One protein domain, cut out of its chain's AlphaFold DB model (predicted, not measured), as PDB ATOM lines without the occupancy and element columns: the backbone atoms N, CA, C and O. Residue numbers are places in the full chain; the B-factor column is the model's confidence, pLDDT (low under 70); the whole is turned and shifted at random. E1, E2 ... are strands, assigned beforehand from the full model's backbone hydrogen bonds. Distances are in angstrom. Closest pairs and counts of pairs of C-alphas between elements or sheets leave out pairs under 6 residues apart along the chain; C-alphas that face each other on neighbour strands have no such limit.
ATOM      1  N   LEU A  39      -2.358 -25.158   6.498       92.62
ATOM      2  CA  LEU A  39      -1.505 -26.287   6.159       92.62
ATOM      3  C   LEU A  39      -1.886 -26.825   4.778       92.62
ATOM      4  O   LEU A  39      -3.043 -27.149   4.521       92.62
ATOM      5  N   GLN A  40      -0.903 -26.932   3.895       95.12
ATOM      6  CA  GLN A  40      -1.052 -27.398   2.523       95.12
ATOM      7  C   GLN A  40      -0.188 -28.637   2.335       95.12
ATOM      8  O   GLN A  40       1.002 -28.631   2.663       95.12
ATOM      9  N   VAL A  41      -0.805 -29.714   1.851       95.31
ATOM     10  CA  VAL A  41      -0.105 -30.970   1.564       95.31
ATOM     11  C   VAL A  41       1.035 -30.692   0.589       95.31
ATOM     12  O   VAL A  41       0.856 -29.962  -0.383       95.31
ATOM     13  N   GLY A  42       2.202 -31.273   0.856       94.38
ATOM     14  CA  GLY A  42       3.386 -31.075   0.026       94.38
ATOM     15  C   GLY A  42       4.322 -29.962   0.500       94.38
ATOM     16  O   GLY A  42       5.345 -29.734  -0.138       94.38
ATOM     17  N   ASN A  43       4.013 -29.291   1.615       96.00
ATOM     18  CA  ASN A  43       4.836 -28.204   2.142       96.00
ATOM     19  C   ASN A  43       5.558 -28.578   3.436       96.00
ATOM     20  O   ASN A  43       5.058 -29.332   4.272       96.00
ATOM     21  N   TRP A  44       6.733 -27.982   3.626       97.31
ATOM     22  CA  TRP A  44       7.468 -28.035   4.884       97.31
ATOM     23  C   TRP A  44       7.032 -26.913   5.819       97.31
ATOM     24  O   TRP A  44       6.879 -25.763   5.403       97.31
ATOM     25  N   TYR A  45       6.916 -27.230   7.104       96.75
ATOM     26  CA  TYR A  45       6.551 -26.283   8.148       96.75
ATOM     27  C   TYR A  45       7.586 -26.283   9.259       96.75
ATOM     28  O   TYR A  45       8.093 -27.332   9.651       96.75
ATOM     29  N   LYS A  46       7.873 -25.090   9.782       96.38
ATOM     30  CA  LYS A  46       8.732 -24.883  10.943       96.38
ATOM     31  C   LYS A  46       7.911 -24.371  12.117       96.38
ATOM     32  O   LYS A  46       7.186 -23.384  11.983       96.38
ATOM     33  N   SER A  47       8.040 -25.023  13.266       94.62
ATOM     34  CA  SER A  47       7.448 -24.559  14.525       94.62
ATOM     35  C   SER A  47       8.330 -23.524  15.227       94.62
ATOM     36  O   SER A  47       9.533 -23.421  14.974       94.62
ATOM     37  N   LYS A  48       7.750 -22.807  16.193       90.12
ATOM     38  CA  LYS A  48       8.498 -21.945  17.128       90.12
ATOM     39  C   LYS A  48       9.545 -22.707  17.951       90.12
ATOM     40  O   LYS A  48      10.556 -22.116  18.315       90.12
ATOM     41  N   SER A  49       9.339 -24.003  18.188       90.31
ATOM     42  CA  SER A  49      10.278 -24.872  18.911       90.31
ATOM     43  C   SER A  49      11.411 -25.411  18.030       90.31
ATOM     44  O   SER A  49      12.174 -26.247  18.479       90.31
ATOM     45  N   ASN A  50      11.558 -24.938  16.786       91.69
ATOM     46  CA  ASN A  50      12.549 -25.395  15.798       91.69
ATOM     47  C   ASN A  50      12.341 -26.801  15.211       91.69
ATOM     48  O   ASN A  50      13.185 -27.249  14.441       91.69
ATOM     49  N   ASN A  51      11.199 -27.442  15.458       95.19
ATOM     50  CA  ASN A  51      10.769 -28.589  14.655       95.19
ATOM     51  C   ASN A  51      10.556 -28.190  13.192       95.19
ATOM     52  O   ASN A  51       9.938 -27.150  12.949       95.19
ATOM     53  N   ILE A  52      11.011 -29.017  12.248       96.12
ATOM     54  CA  ILE A  52      10.776 -28.864  10.806       96.12
ATOM     55  C   ILE A  52      10.200 -30.175  10.271       96.12
ATOM     56  O   ILE A  52      10.887 -31.189  10.317       96.12
ATOM     57  N   ALA A  53       8.977 -30.171   9.741       96.62
ATOM     58  CA  ALA A  53       8.355 -31.384   9.208       96.62
ATOM     59  C   ALA A  53       7.618 -31.133   7.896       96.62
ATOM     60  O   ALA A  53       7.121 -30.033   7.638       96.62
ATOM     61  N   PHE A  54       7.552 -32.174   7.078       96.94
ATOM     62  CA  PHE A  54       6.791 -32.188   5.840       96.94
ATOM     63  C   PHE A  54       5.317 -32.458   6.152       96.94
ATOM     64  O   PHE A  54       5.015 -33.302   6.989       96.94
ATOM     65  N   TYR A  55       4.373 -31.758   5.535       95.94
ATOM     66  CA  TYR A  55       2.948 -31.993   5.773       95.94
ATOM     67  C   TYR A  55       2.347 -32.863   4.668       95.94
ATOM     68  O   TYR A  55       2.332 -32.472   3.501       95.94
ATOM     69  N   GLN A  56       1.820 -34.031   5.047       93.81
ATOM     70  CA  GLN A  56       1.151 -34.974   4.136       93.81
ATOM     71  C   GLN A  56      -0.362 -35.091   4.374       93.81
ATOM     72  O   GLN A  56      -1.037 -35.849   3.683       93.81
ATOM     73  N   GLY A  57      -0.901 -34.324   5.324       92.31
ATOM     74  CA  GLY A  57      -2.270 -34.464   5.818       92.31
ATOM     75  C   GLY A  57      -2.299 -34.879   7.288       92.31
ATOM     76  O   GLY A  57      -1.327 -35.419   7.819       92.31
ATOM     77  N   GLU A  58      -3.409 -34.593   7.964       87.50
ATOM     78  CA  GLU A  58      -3.592 -34.950   9.374       87.50
ATOM     79  C   GLU A  58      -3.607 -36.473   9.564       87.50
ATOM     80  O   GLU A  58      -4.239 -37.201   8.800       87.50
ATOM     81  N   GLY A  59      -2.888 -36.963  10.579       86.62
ATOM     82  CA  GLY A  59      -2.800 -38.394  10.897       86.62
ATOM     83  C   GLY A  59      -2.033 -39.245   9.877       86.62
ATOM     84  O   GLY A  59      -1.901 -40.454  10.072       86.62
ATOM     85  N   VAL A  60      -1.504 -38.643   8.809       92.50
ATOM     86  CA  VAL A  60      -0.685 -39.334   7.809       92.50
ATOM     87  C   VAL A  60       0.748 -39.433   8.317       92.50
ATOM     88  O   VAL A  60       1.305 -38.450   8.812       92.50
ATOM     89  N   LEU A  61       1.357 -40.619   8.189       92.31
ATOM     90  CA  LEU A  61       2.772 -40.815   8.501       92.31
ATOM     91  C   LEU A  61       3.600 -39.802   7.712       92.31
ATOM     92  O   LEU A  61       3.620 -39.834   6.487       92.31
ATOM     93  N   THR A  62       4.296 -38.925   8.423       93.94
ATOM     94  CA  THR A  62       5.168 -37.937   7.803       93.94
ATOM     95  C   THR A  62       6.536 -37.931   8.461       93.94
ATOM     96  O   THR A  62       6.792 -38.677   9.403       93.94
ATOM     97  N   PHE A  63       7.437 -37.104   7.955       95.38
ATOM     98  CA  PHE A  63       8.822 -37.052   8.372       95.38
ATOM     99  C   PHE A  63       9.284 -35.624   8.634       95.38
ATOM    100  O   PHE A  63       8.744 -34.644   8.113       95.38
ATOM    101  N   GLY A  64      10.322 -35.517   9.449       95.88
ATOM    102  CA  GLY A  64      10.894 -34.240   9.814       95.88
ATOM    103  C   GLY A  64      12.104 -34.374  10.718       95.88
ATOM    104  O   GLY A  64      12.599 -35.469  10.987       95.88
ATOM    105  N   ILE A  65      12.563 -33.226  11.193       95.88
ATOM    106  CA  ILE A  65      13.701 -33.068  12.086       95.88
ATOM    107  C   ILE A  65      13.209 -32.340  13.329       95.88
ATOM    108  O   ILE A  65      12.631 -31.252  13.225       95.88
ATOM    109  N   ASN A  66      13.406 -32.958  14.493       94.19
ATOM    110  CA  ASN A  66      12.910 -32.402  15.744       94.19
ATOM    111  C   ASN A  66      13.817 -31.303  16.309       94.19
ATOM    112  O   ASN A  66      14.903 -31.045  15.780       94.19
ATOM    113  N   GLU A  67      13.410 -30.667  17.409       91.19
ATOM    114  CA  GLU A  67      14.218 -29.627  18.055       91.19
ATOM    115  C   GLU A  67      15.604 -30.116  18.510       91.19
ATOM    116  O   GLU A  67      16.557 -29.336  18.567       91.19
ATOM    117  N   LEU A  68      15.743 -31.425  18.751       90.06
ATOM    118  CA  LEU A  68      16.999 -32.099  19.089       90.06
ATOM    119  C   LEU A  68      17.819 -32.513  17.854       90.06
ATOM    120  O   LEU A  68      18.821 -33.214  17.987       90.06
ATOM    121  N   ARG A  69      17.428 -32.061  16.654       87.88
ATOM    122  CA  ARG A  69      18.066 -32.365  15.360       87.88
ATOM    123  C   ARG A  69      18.047 -33.852  14.981       87.88
ATOM    124  O   ARG A  69      18.882 -34.298  14.198       87.88
ATOM    125  N   GLY A  70      17.109 -34.614  15.531       92.00
ATOM    126  CA  GLY A  70      16.867 -36.011  15.190       92.00
ATOM    127  C   GLY A  70      15.821 -36.149  14.088       92.00
ATOM    128  O   GLY A  70      14.782 -35.491  14.129       92.00
ATOM    129  N   TRP A  71      16.088 -37.023  13.118       95.44
ATOM    130  CA  TRP A  71      15.100 -37.445  12.126       95.44
ATOM    131  C   TRP A  71      14.016 -38.310  12.766       95.44
ATOM    132  O   TRP A  71      14.336 -39.280  13.455       95.44
ATOM    133  N   ILE A  72      12.751 -37.976  12.519       94.69
ATOM    134  CA  ILE A  72      11.600 -38.721  13.031       94.69
ATOM    135  C   ILE A  72      10.584 -38.921  11.912       94.69
ATOM    136  O   ILE A  72      10.160 -37.961  11.268       94.69
ATOM    137  N   GLU A  73      10.138 -40.164  11.759       94.56
ATOM    138  CA  GLU A  73       8.957 -40.545  10.987       94.56
ATOM    139  C   GLU A  73       7.807 -40.804  11.962       94.56
ATOM    140  O   GLU A  73       7.906 -41.654  12.847       94.56
ATOM    141  N   SER A  74       6.739 -40.016  11.872       92.56
ATOM    142  CA  SER A  74       5.614 -40.088  12.801       92.56
ATOM    143  C   SER A  74       4.347 -39.479  12.196       92.56
ATOM    144  O   SER A  74       4.424 -38.422  11.570       92.56
ATOM    145  N   PRO A  75       3.159 -40.072  12.412       92.19
ATOM    146  CA  PRO A  75       1.889 -39.428  12.071       92.19
ATOM    147  C   PRO A  75       1.545 -38.264  13.016       92.19
ATOM    148  O   PRO A  75       0.639 -37.481  12.749       92.19
ATOM    149  N   ASN A  76       2.285 -38.124  14.122       90.88
ATOM    150  CA  ASN A  76       2.008 -37.180  15.202       90.88
ATOM    151  C   ASN A  76       2.840 -35.889  15.108       90.88
ATOM    152  O   ASN A  76       2.973 -35.157  16.088       90.88
ATOM    153  N   TRP A  77       3.431 -35.600  13.947       92.50
ATOM    154  CA  TRP A  77       4.148 -34.341  13.720       92.50
ATOM    155  C   TRP A  77       3.234 -33.121  13.835       92.50
ATOM    156  O   TRP A  77       3.640 -32.096  14.380       92.50
ATOM    157  N   PHE A  78       2.005 -33.243  13.335       90.31
ATOM    158  CA  PHE A  78       1.030 -32.160  13.300       90.31
ATOM    159  C   PHE A  78      -0.045 -32.388  14.362       90.31
ATOM    160  O   PHE A  78      -1.149 -32.834  14.067       90.31
ATOM    161  N   ASN A  79       0.324 -32.150  15.621       85.94
ATOM    162  CA  ASN A  79      -0.537 -32.306  16.791       85.94
ATOM    163  C   ASN A  79      -0.305 -31.171  17.798       85.94
ATOM    164  O   ASN A  79       0.559 -30.318  17.593       85.94
ATOM    165  N   GLU A  80      -1.043 -31.188  18.911       74.75
ATOM    166  CA  GLU A  80      -1.015 -30.138  19.941       74.75
ATOM    167  C   GLU A  80       0.370 -29.874  20.562       74.75
ATOM    168  O   GLU A  80       0.621 -28.766  21.032       74.75
ATOM    169  N   PHE A  81       1.285 -30.849  20.534       73.81
ATOM    170  CA  PHE A  81       2.588 -30.770  21.205       73.81
ATOM    171  C   PHE A  81       3.745 -30.411  20.267       73.81
ATOM    172  O   PHE A  81       4.756 -29.876  20.716       73.81
ATOM    173  N   ASN A  82       3.595 -30.683  18.970       84.69
ATOM    174  CA  ASN A  82       4.644 -30.505  17.972       84.69
ATOM    175  C   ASN A  82       4.332 -29.298  17.079       84.69
ATOM    176  O   ASN A  82       4.506 -28.143  17.480       84.69
ATOM    177  N   ILE A  83       3.872 -29.544  15.853       90.25
ATOM    178  CA  ILE A  83       3.544 -28.513  14.873       90.25
ATOM    179  C   ILE A  83       2.023 -28.328  14.833       90.25
ATOM    180  O   ILE A  83       1.278 -29.242  14.509       90.25
ATOM    181  N   THR A  84       1.545 -27.124  15.119       89.25
ATOM    182  CA  THR A  84       0.131 -26.746  15.019       89.25
ATOM    183  C   THR A  84      -0.029 -25.562  14.084       89.25
ATOM    184  O   THR A  84       0.868 -24.726  13.960       89.25
ATOM    185  N   LYS A  85      -1.234 -25.398  13.527       88.38
ATOM    186  CA  LYS A  85      -1.619 -24.199  12.763       88.38
ATOM    187  C   LYS A  85      -1.369 -22.877  13.510       88.38
ATOM    188  O   LYS A  85      -1.237 -21.840  12.872       88.38
ATOM    189  N   HIS A  86      -1.286 -22.911  14.843       84.69
ATOM    190  CA  HIS A  86      -1.070 -21.746  15.708       84.69
ATOM    191  C   HIS A  86       0.411 -21.479  16.033       84.69
ATOM    192  O   HIS A  86       0.773 -20.375  16.455       84.69
ATOM    193  N   ASN A  87       1.279 -22.485  15.897       88.75
ATOM    194  CA  ASN A  87       2.682 -22.401  16.307       88.75
ATOM    195  C   ASN A  87       3.680 -22.592  15.155       88.75
ATOM    196  O   ASN A  87       4.888 -22.578  15.407       88.75
ATOM    197  N   CYS A  88       3.196 -22.745  13.921       93.62
ATOM    198  CA  CYS A  88       4.022 -22.998  12.753       93.62
ATOM    199  C   CYS A  88       3.935 -21.903  11.694       93.62
ATOM    200  O   CYS A  88       2.985 -21.123  11.640       93.62
ATOM    201  N   ARG A  89       4.909 -21.923  10.788       94.12
ATOM    202  CA  ARG A  89       4.905 -21.205   9.511       94.12
ATOM    203  C   ARG A  89       5.494 -22.099   8.418       94.12
ATOM    204  O   ARG A  89       6.191 -23.056   8.765       94.12
ATOM    205  N   PRO A  90       5.297 -21.789   7.127       96.50
ATOM    206  CA  PRO A  90       6.072 -22.421   6.067       96.50
ATOM    207  C   PRO A  90       7.579 -22.314   6.353       96.50
ATOM    208  O   PRO A  90       8.076 -21.258   6.771       96.50
ATOM    209  N   ALA A  91       8.295 -23.423   6.193       96.62
ATOM    210  CA  ALA A  91       9.750 -23.446   6.267       96.62
ATOM    211  C   ALA A  91      10.337 -22.840   4.986       96.62
ATOM    212  O   ALA A  91       9.768 -22.987   3.904       96.62
ATOM    213  N   THR A  92      11.475 -22.158   5.090       96.12
ATOM    214  CA  THR A  92      12.165 -21.660   3.894       96.12
ATOM    215  C   THR A  92      12.954 -22.780   3.214       96.12
ATOM    216  O   THR A  92      13.330 -23.769   3.849       96.12
TER     217      THR A  92
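Overview. This is residues 39 to 92 of the 198 residues of an uncharacterized protein of Chryseobacterium defluvii (UniProt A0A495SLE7). With little regular structure, the domain is one small, strongly twisted sheet of five short strands, and the long loop of residues 75 to 87 crosses over one face from E4 to E5. The 54 printed residues hold no named helix and strands E1 to E5; the sheet's order is E4, E3, E2, E1, E5, all antiparallel. The class is all strand, with 18 residues in named elements. It is compact and rounded, radius of gyration of the C-alphas 9.5 A, spans 23 by 21 by 20 A.

Along the chain. E1, residues 44 to 47, begins at C-alpha 44 (7.468, -28.035, 4.884) and spans 10.2 A. E2 is residues 52 to 54, E3 62 to 65, 10.7 A, and E4 71 to 74. E5, residues 88 to 90, ends at C-alpha 90 (6.072, -22.421, 6.067).

Arrangement. E1 to E4 form a meander, each strand the antiparallel neighbour of the one before. Within hydrogen-bond range are N 45 and O 53, 2.9 A, in hairpin E1 and E2; N 65 and O 52, 2.8 A, in hairpin E2 and E3; N 74 and O 62, 2.8 A, in hairpin E3 and E4. E5 is antiparallel to E1 at 148 degrees, with N 46 and O 89 at 2.8 A. Edge strands E4 and E5 are apart.

Size, cuts and confidence. The printed part has no cut. The E4 to E5 link is long, 13 residues. No printed residue is under 70 in pLDDT.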